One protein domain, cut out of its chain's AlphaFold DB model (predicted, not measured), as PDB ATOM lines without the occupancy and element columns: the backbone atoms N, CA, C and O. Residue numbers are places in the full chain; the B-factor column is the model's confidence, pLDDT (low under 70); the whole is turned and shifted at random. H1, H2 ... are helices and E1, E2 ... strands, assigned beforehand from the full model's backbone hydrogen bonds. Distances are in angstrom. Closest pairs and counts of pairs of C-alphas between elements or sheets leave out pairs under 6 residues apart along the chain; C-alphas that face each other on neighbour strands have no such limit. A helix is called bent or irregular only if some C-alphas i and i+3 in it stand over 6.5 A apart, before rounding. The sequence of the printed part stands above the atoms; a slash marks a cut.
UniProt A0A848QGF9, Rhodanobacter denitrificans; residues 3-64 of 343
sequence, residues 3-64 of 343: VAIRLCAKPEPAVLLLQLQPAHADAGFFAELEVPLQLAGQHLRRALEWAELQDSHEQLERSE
ATOM      1  N   VAL A   3      37.066 -36.658  23.369       82.25
ATOM      2  CA  VAL A   3      36.698 -35.889  24.564       82.25
ATOM      3  C   VAL A   3      37.496 -34.593  24.585       82.25
ATOM      4  O   VAL A   3      38.692 -34.596  24.310       82.25
ATOM      5  N   ALA A   4      36.817 -33.490  24.886       84.31
ATOM      6  CA  ALA A   4      37.412 -32.169  25.024       84.31
ATOM      7  C   ALA A   4      37.406 -31.775  26.502       84.31
ATOM      8  O   ALA A   4      36.343 -31.729  27.120       84.31
ATOM      9  N   ILE A   5      38.580 -31.498  27.066       82.88
ATOM     10  CA  ILE A   5      38.738 -31.104  28.466       82.88
ATOM     11  C   ILE A   5      39.322 -29.699  28.512       82.88
ATOM     12  O   ILE A   5      40.394 -29.444  27.972       82.88
ATOM     13  N   ARG A   6      38.626 -28.767  29.161       83.44
ATOM     14  CA  ARG A   6      39.130 -27.402  29.345       83.44
ATOM     15  C   ARG A   6      40.248 -27.404  30.390       83.44
ATOM     16  O   ARG A   6      40.010 -27.807  31.523       83.44
ATOM     17  N   LEU A   7      41.432 -26.922  30.014       85.12
ATOM     18  CA  LEU A   7      42.598 -26.834  30.900       85.12
ATOM     19  C   LEU A   7      42.660 -25.486  31.628       85.12
ATOM     20  O   LEU A   7      42.925 -25.431  32.827       85.12
ATOM     21  N   CYS A   8      42.361 -24.388  30.935       83.31
ATOM     22  CA  CYS A   8      42.254 -23.061  31.538       83.31
ATOM     23  C   CYS A   8      41.204 -22.213  30.805       83.31
ATOM     24  O   CYS A   8      40.822 -22.500  29.672       83.31
ATOM     25  N   ALA A   9      40.679 -21.196  31.493       78.81
ATOM     26  CA  ALA A   9      39.723 -20.230  30.938       78.81
ATOM     27  C   ALA A   9      40.306 -18.812  30.821       78.81
ATOM     28  O   ALA A   9      39.668 -17.943  30.241       78.81
ATOM     29  N   LYS A  10      41.471 -18.592  31.437       74.25
ATOM     30  CA  LYS A  10      42.232 -17.346  31.462       74.25
ATOM     31  C   LYS A  10      43.732 -17.683  31.494       74.25
ATOM     32  O   LYS A  10      44.055 -18.741  32.057       74.25
ATOM     33  N   PRO A  11      44.601 -16.796  30.980       69.06
ATOM     34  CA  PRO A  11      44.240 -15.539  30.313       69.06
ATOM     35  C   PRO A  11      43.625 -15.768  28.920       69.06
ATOM     36  O   PRO A  11      42.591 -15.173  28.626       69.06
ATOM     37  N   GLU A  12      44.060 -16.809  28.207       81.00
ATOM     38  CA  GLU A  12      43.358 -17.372  27.048       81.00
ATOM     39  C   GLU A  12      42.694 -18.729  27.369       81.00
ATOM     40  O   GLU A  12      43.196 -19.498  28.199       81.00
ATOM     41  N   PRO A  13      41.541 -19.059  26.755       85.06
ATOM     42  CA  PRO A  13      40.882 -20.341  26.961       85.06
ATOM     43  C   PRO A  13      41.587 -21.469  26.192       85.06
ATOM     44  O   PRO A  13      41.554 -21.508  24.966       85.06
ATOM     45  N   ALA A  14      42.126 -22.456  26.913       86.00
ATOM     46  CA  ALA A  14      42.772 -23.624  26.314       86.00
ATOM     47  C   ALA A  14      42.017 -24.931  26.598       86.00
ATOM     48  O   ALA A  14      41.519 -25.175  27.707       86.00
ATOM     49  N   VAL A  15      41.957 -25.804  25.589       89.06
ATOM     50  CA  VAL A  15      41.249 -27.092  25.635       89.06
ATOM     51  C   VAL A  15      42.166 -28.209  25.145       89.06
ATOM     52  O   VAL A  15      42.750 -28.119  24.070       89.06
ATOM     53  N   LEU A  16      42.253 -29.288  25.918       86.81
ATOM     54  CA  LEU A  16      42.910 -30.531  25.537       86.81
ATOM     55  C   LEU A  16      41.915 -31.444  24.818       86.81
ATOM     56  O   LEU A  16      40.860 -31.778  25.362       86.81
ATOM     57  N   LEU A  17      42.262 -31.877  23.609       88.12
ATOM     58  CA  LEU A  17      41.487 -32.850  22.841       88.12
ATOM     59  C   LEU A  17      42.124 -34.234  22.973       88.12
ATOM     60  O   LEU A  17      43.254 -34.448  22.544       88.12
ATOM     61  N   LEU A  18      41.383 -35.184  23.540       83.38
ATOM     62  CA  LEU A  18      41.817 -36.567  23.717       83.38
ATOM     63  C   LEU A  18      41.017 -37.499  22.809       83.38
ATOM     64  O   LEU A  18      39.789 -37.414  22.722       83.38
ATOM     65  N   GLN A  19      41.711 -38.434  22.159       84.94
ATOM     66  CA  GLN A  19      41.091 -39.520  21.405       84.94
ATOM     67  C   GLN A  19      41.337 -40.846  22.128       84.94
ATOM     68  O   GLN A  19      42.438 -41.383  22.117       84.94
ATOM     69  N   LEU A  20      40.288 -41.374  22.754       79.81
ATOM     70  CA  LEU A  20      40.344 -42.580  23.578       79.81
ATOM     71  C   LEU A  20      39.930 -43.818  22.781       79.81
ATOM     72  O   LEU A  20      38.952 -43.784  22.020       79.81
ATOM     73  N   GLN A  21      40.649 -44.921  22.989       79.19
ATOM     74  CA  GLN A  21      40.235 -46.240  22.515       79.19
ATOM     75  C   GLN A  21      39.088 -46.790  23.391       79.19
ATOM     76  O   GLN A  21      39.077 -46.524  24.592       79.19
ATOM     77  N   PRO A  22      38.134 -47.563  22.833       67.56
ATOM     78  CA  PRO A  22      36.916 -47.982  23.541       67.56
ATOM     79  C   PRO A  22      37.157 -48.781  24.830       67.56
ATOM     80  O   PRO A  22      36.334 -48.729  25.729       67.56
ATOM     81  N   ALA A  23      38.285 -49.492  24.929       64.50
ATOM     82  CA  ALA A  23      38.628 -50.343  26.069       64.50
ATOM     83  C   ALA A  23      39.089 -49.583  27.333       64.50
ATOM     84  O   ALA A  23      39.306 -50.214  28.358       64.50
ATOM     85  N   HIS A  24      39.264 -48.257  27.264       62.81
ATOM     86  CA  HIS A  24      39.838 -47.444  28.350       62.81
ATOM     87  C   HIS A  24      38.975 -46.222  28.717       62.81
ATOM     88  O   HIS A  24      39.437 -45.317  29.405       62.81
ATOM     89  N   ALA A  25      37.731 -46.155  28.232       64.00
ATOM     90  CA  ALA A  25      36.834 -45.012  28.417       64.00
ATOM     91  C   ALA A  25      35.863 -45.210  29.601       64.00
ATOM     92  O   ALA A  25      34.672 -44.930  29.475       64.00
ATOM     93  N   ASP A  26      36.369 -45.688  30.739       69.38
ATOM     94  CA  ASP A  26      35.570 -45.898  31.951       69.38
ATOM     95  C   ASP A  26      35.644 -44.690  32.899       69.38
ATOM     96  O   ASP A  26      36.598 -43.910  32.881       69.38
ATOM     97  N   ALA A  27      34.641 -44.536  33.772       64.56
ATOM     98  CA  ALA A  27      34.533 -43.397  34.694       64.56
ATOM     99  C   ALA A  27      35.752 -43.229  35.632       64.56
ATOM    100  O   ALA A  27      36.057 -42.110  36.039       64.56
ATOM    101  N   GLY A  28      36.477 -44.314  35.933       72.81
ATOM    102  CA  GLY A  28      37.697 -44.280  36.749       72.81
ATOM    103  C   GLY A  28      38.881 -43.577  36.074       72.81
ATOM    104  O   GLY A  28      39.635 -42.881  36.744       72.81
ATOM    105  N   PHE A  29      38.996 -43.661  34.744       76.12
ATOM    106  CA  PHE A  29      40.093 -43.044  33.988       76.12
ATOM    107  C   PHE A  29      40.069 -41.510  34.076       76.12
ATOM    108  O   PHE A  29      41.104 -40.864  34.236       76.12
ATOM    109  N   PHE A  30      38.878 -40.906  34.017       76.06
ATOM    110  CA  PHE A  30      38.734 -39.455  34.162       76.06
ATOM    111  C   PHE A  30      38.974 -38.980  35.597       76.06
ATOM    112  O   PHE A  30      39.513 -37.892  35.776       76.06
ATOM    113  N   ALA A  31      38.623 -39.793  36.600       78.38
ATOM    114  CA  ALA A  31      38.896 -39.489  38.004       78.38
ATOM    115  C   ALA A  31      40.405 -39.521  38.315       78.38
ATOM    116  O   ALA A  31      40.908 -38.655  39.026       78.38
ATOM    117  N   GLU A  32      41.152 -40.466  37.732       82.69
ATOM    118  CA  GLU A  32      42.615 -40.526  37.867       82.69
ATOM    119  C   GLU A  32      43.324 -39.355  37.170       82.69
ATOM    120  O   GLU A  32      44.340 -38.854  37.658       82.69
ATOM    121  N   LEU A  33      42.778 -38.882  36.048       82.00
ATOM    122  CA  LEU A  33      43.328 -37.748  35.305       82.00
ATOM    123  C   LEU A  33      42.950 -36.381  35.881       82.00
ATOM    124  O   LEU A  33      43.573 -35.391  35.502       82.00
ATOM    125  N   GLU A  34      41.980 -36.292  36.792       82.81
ATOM    126  CA  GLU A  34      41.483 -35.014  37.307       82.81
ATOM    127  C   GLU A  34      42.602 -34.164  37.934       82.81
ATOM    128  O   GLU A  34      42.782 -33.003  37.562       82.81
ATOM    129  N   VAL A  35      43.410 -34.750  38.824       87.12
ATOM    130  CA  VAL A  35      44.506 -34.038  39.506       87.12
ATOM    131  C   VAL A  35      45.639 -33.651  38.535       87.12
ATOM    132  O   VAL A  35      46.015 -32.474  38.519       87.12
ATOM    133  N   PRO A  36      46.164 -34.554  37.678       88.94
ATOM    134  CA  PRO A  36      47.128 -34.181  36.639       88.94
ATOM    135  C   PRO A  36      46.625 -33.086  35.691       88.94
ATOM    136  O   PRO A  36      47.388 -32.185  35.348       88.94
ATOM    137  N   LEU A  37      45.353 -33.129  35.283       87.38
ATOM    138  CA  LEU A  37      44.761 -32.134  34.384       87.38
ATOM    139  C   LEU A  37      44.596 -30.774  35.066       87.38
ATOM    140  O   LEU A  37      44.856 -29.748  34.436       87.38
ATOM    141  N   GLN A  38      44.228 -30.744  36.349       87.00
ATOM    142  CA  GLN A  38      44.212 -29.506  37.133       87.00
ATOM    143  C   GLN A  38      45.615 -28.898  37.248       87.00
ATOM    144  O   GLN A  38      45.776 -27.693  37.043       87.00
ATOM    145  N   LEU A  39      46.636 -29.719  37.521       90.81
ATOM    146  CA  LEU A  39      48.025 -29.265  37.595       90.81
ATOM    147  C   LEU A  39      48.506 -28.733  36.234       90.81
ATOM    148  O   LEU A  39      49.057 -27.635  36.156       90.81
ATOM    149  N   ALA A  40      48.232 -29.466  35.150       89.12
ATOM    150  CA  ALA A  40      48.545 -29.047  33.786       89.12
ATOM    151  C   ALA A  40      47.853 -27.725  33.422       89.12
ATOM    152  O   ALA A  40      48.482 -26.841  32.846       89.12
ATOM    153  N   GLY A  41      46.589 -27.546  33.816       89.94
ATOM    154  CA  GLY A  41      45.849 -26.299  33.632       89.94
ATOM    155  C   GLY A  41      46.444 -25.110  34.392       89.94
ATOM    156  O   GLY A  41      46.481 -23.998  33.862       89.94
ATOM    157  N   GLN A  42      46.955 -25.329  35.608       90.12
ATOM    158  CA  GLN A  42      47.668 -24.295  36.369       90.12
ATOM    159  C   GLN A  42      49.020 -23.941  35.738       90.12
ATOM    160  O   GLN A  42      49.349 -22.759  35.639       90.12
ATOM    161  N   HIS A  43      49.788 -24.937  35.287       91.50
ATOM    162  CA  HIS A  43      51.054 -24.706  34.585       91.50
ATOM    163  C   HIS A  43      50.849 -23.959  33.267       91.50
ATOM    164  O   HIS A  43      51.556 -22.989  33.008       91.50
ATOM    165  N   LEU A  44      49.852 -24.362  32.477       90.56
ATOM    166  CA  LEU A  44      49.512 -23.703  31.222       90.56
ATOM    167  C   LEU A  44      49.084 -22.252  31.450       90.56
ATOM    168  O   LEU A  44      49.556 -21.366  30.752       90.56
ATOM    169  N   ARG A  45      48.253 -21.994  32.467       90.56
ATOM    170  CA  ARG A  45      47.867 -20.625  32.833       90.56
ATOM    171  C   ARG A  45      49.082 -19.754  33.139       90.56
ATOM    172  O   ARG A  45      49.187 -18.677  32.575       90.56
ATOM    173  N   ARG A  46      50.000 -20.230  33.987       90.38
ATOM    174  CA  ARG A  46      51.220 -19.480  34.327       90.38
ATOM    175  C   ARG A  46      52.115 -19.245  33.114       90.38
ATOM    176  O   ARG A  46      52.709 -18.183  33.009       90.38
ATOM    177  N   ALA A  47      52.222 -20.223  32.215       90.62
ATOM    178  CA  ALA A  47      53.000 -20.081  30.989       90.62
ATOM    179  C   ALA A  47      52.399 -19.024  30.048       90.62
ATOM    180  O   ALA A  47      53.143 -18.222  29.496       90.62
ATOM    181  N   LEU A  48      51.068 -18.986  29.912       90.38
ATOM    182  CA  LEU A  48      50.367 -17.964  29.130       90.38
ATOM    183  C   LEU A  48      50.481 -16.574  29.773       90.38
ATOM    184  O   LEU A  48      50.806 -15.620  29.082       90.38
ATOM    185  N   GLU A  49      50.296 -16.466  31.095       91.12
ATOM    186  CA  GLU A  49      50.498 -15.207  31.836       91.12
ATOM    187  C   GLU A  49      51.933 -14.679  31.669       91.12
ATOM    188  O   GLU A  49      52.139 -13.481  31.506       91.12
ATOM    189  N   TRP A  50      52.932 -15.569  31.682       91.12
ATOM    190  CA  TRP A  50      54.326 -15.203  31.434       91.12
ATOM    191  C   TRP A  50      54.559 -14.745  29.990       91.12
ATOM    192  O   TRP A  50      55.264 -13.765  29.778       91.12
ATOM    193  N   ALA A  51      53.973 -15.431  29.006       89.50
ATOM    194  CA  ALA A  51      54.087 -15.056  27.599       89.50
ATOM    195  C   ALA A  51      53.456 -13.681  27.315       89.50
ATOM    196  O   ALA A  51      54.089 -12.856  26.667       89.50
ATOM    197  N   GLU A  52      52.267 -13.402  27.858       89.31
ATOM    198  CA  GLU A  52      51.619 -12.085  27.747       89.31
ATOM    199  C   GLU A  52      52.433 -10.980  28.430       89.31
ATOM    200  O   GLU A  52      52.573  -9.883  27.891       89.31
ATOM    201  N   LEU A  53      52.992 -11.259  29.614       91.81
ATOM    202  CA  LEU A  53      53.858 -10.307  30.311       91.81
ATOM    203  C   LEU A  53      55.110  -9.994  29.483       91.81
ATOM    204  O   LEU A  53      55.518  -8.837  29.411       91.81
ATOM    205  N   GLN A  54      55.706 -11.017  28.870       90.25
ATOM    206  CA  GLN A  54      56.898 -10.877  28.043       90.25
ATOM    207  C   GLN A  54      56.606 -10.061  26.777       90.25
ATOM    208  O   GLN A  54      57.335  -9.115  26.505       90.25
ATOM    209  N   ASP A  55      55.510 -10.354  26.071       88.75
ATOM    210  CA  ASP A  55      55.078  -9.582  24.896       88.75
ATOM    211  C   ASP A  55      54.793  -8.116  25.262       88.75
ATOM    212  O   ASP A  55      55.289  -7.190  24.623       88.75
ATOM    213  N   SER A  56      54.086  -7.876  26.373       88.75
ATOM    214  CA  SER A  56      53.843  -6.515  26.860       88.75
ATOM    215  C   SER A  56      55.133  -5.783  27.236       88.75
ATOM    216  O   SER A  56      55.215  -4.568  27.045       88.75
ATOM    217  N   HIS A  57      56.116  -6.483  27.806       92.12
ATOM    218  CA  HIS A  57      57.409  -5.900  28.144       92.12
ATOM    219  C   HIS A  57      58.190  -5.532  26.880       92.12
ATOM    220  O   HIS A  57      58.656  -4.400  26.778       92.12
ATOM    221  N   GLU A  58      58.251  -6.428  25.893       88.25
ATOM    222  CA  GLU A  58      58.903  -6.184  24.601       88.25
ATOM    223  C   GLU A  58      58.251  -5.013  23.851       88.25
ATOM    224  O   GLU A  58      58.948  -4.130  23.346       88.25
ATOM    225  N   GLN A  59      56.918  -4.929  23.838       87.38
ATOM    226  CA  GLN A  59      56.194  -3.793  23.257       87.38
ATOM    227  C   GLN A  59      56.511  -2.474  23.971       87.38
ATOM    228  O   GLN A  59      56.690  -1.441  23.316       87.38
ATOM    229  N   LEU A  60      56.601  -2.491  25.305       91.12
ATOM    230  CA  LEU A  60      56.949  -1.304  26.081       91.12
ATOM    231  C   LEU A  60      58.387  -0.861  25.794       91.12
ATOM    232  O   LEU A  60      58.607   0.318  25.526       91.12
ATOM    233  N   GLU A  61      59.345  -1.789  25.786       88.50
ATOM    234  CA  GLU A  61      60.741  -1.496  25.452       88.50
ATOM    235  C   GLU A  61      60.874  -0.916  24.039       88.50
ATOM    236  O   GLU A  61      61.558   0.091  23.845       88.50
ATOM    237  N   ARG A  62      60.167  -1.486  23.054       85.75
ATOM    238  CA  ARG A  62      60.122  -0.952  21.683       85.75
ATOM    239  C   ARG A  62      59.547   0.461  21.645       85.75
ATOM    240  O   ARG A  62      60.143   1.344  21.027       85.75
ATOM    241  N   SER A  63      58.432   0.703  22.338       89.00
ATOM    242  CA  SER A  63      57.824   2.035  22.433       89.00
ATOM    243  C   SER A  63      58.759   3.044  23.110       89.00
ATOM    244  O   SER A  63      58.862   4.184  22.657       89.00
ATOM    245  N   GLU A  64      59.455   2.653  24.178       91.75
ATOM    246  CA  GLU A  64      60.432   3.512  24.850       91.75
ATOM    247  C   GLU A  64      61.618   3.846  23.944       91.75
ATOM    248  O   GLU A  64      62.005   5.013  23.844       91.75
TER     249      GLU A  64
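This is residues 3 to 64 of the 343 residues of a protein of Rhodanobacter denitrificans (UniProt A0A848QGF9). A small two-stranded hairpin, E1 and E2, packs with E1 on the middle stretch of one long helix, H1, whose length makes the long axis of a thin rod. Residues 53 to 64 of H1 stick out as a free arm at one end, and residues 26 to 36, of which 27 to 36 belong to H1, also stand free, with a kink near residue 35. The printed part has 62 residues, with two named strands followed by one named helix, in the order E1, E2, H1; the sheet has the order E1 - E2 and is antiparallel, and the class is mixed, helices and strands. The whole is extended, with a radius of gyration of the C-alphas of 16.6 A and spans of 58 by 18 by 13 A.

Strand E1, residues 3 to 8, begins at C-alpha 3 at (36.698, -35.889, 24.564) and is 15.6 A long from first to last C-alpha. Strand E2, residues 14 to 19, is 16.7 A long and begins at C-alpha 14 at (42.772, -23.624, 26.314). Helix H1, residues 27 to 64, is 54.5 A long and ends at C-alpha 64 at (60.432, 3.512, 24.850). H1 is only just irregular: C-alphas 32 and 35 are 7.0 A apart. It has a kink of 41 degrees near residue 35.

E1 and E2 form a hairpin of antiparallel neighbour strands, with 155 degrees between their N-to-C directions. The C-alphas of Arg 6 and Val 15 face each other at 4.3 A. N 16 and O 5 are within hydrogen-bond range at 2.8 A, and so are N 3 and O 18 at 2.9 A. E1 and H1 have 10 pairs of C-alphas within 8 A; their closest C-alphas are those of Leu 7 and Gly 41, 4.3 A apart. E2 and H1 are near each other, with 7 pairs of C-alphas within 10 A. Residues 37 to 48 of H1 make the pairs of C-alphas within 10 A of the sheet, 22 with E1 and 7 with E2. In H1, 31 of 34 O i to N i+4 pairs are within hydrogen-bond range.

The two C-alphas farthest apart are those of Ala 23 and Glu 64, at 58.1 A. Without the stretches that stand free, the body has 39 residues and spans 40 by 15 by 12 A. The printed part has no cut. The link from E1 to E2, 5 residues, is tight; the link from E2 to H1, 7 residues, is short. The mean pLDDT of the printed part is 83.9, and the residues under 70 are residue 11 and residues 22 to 27.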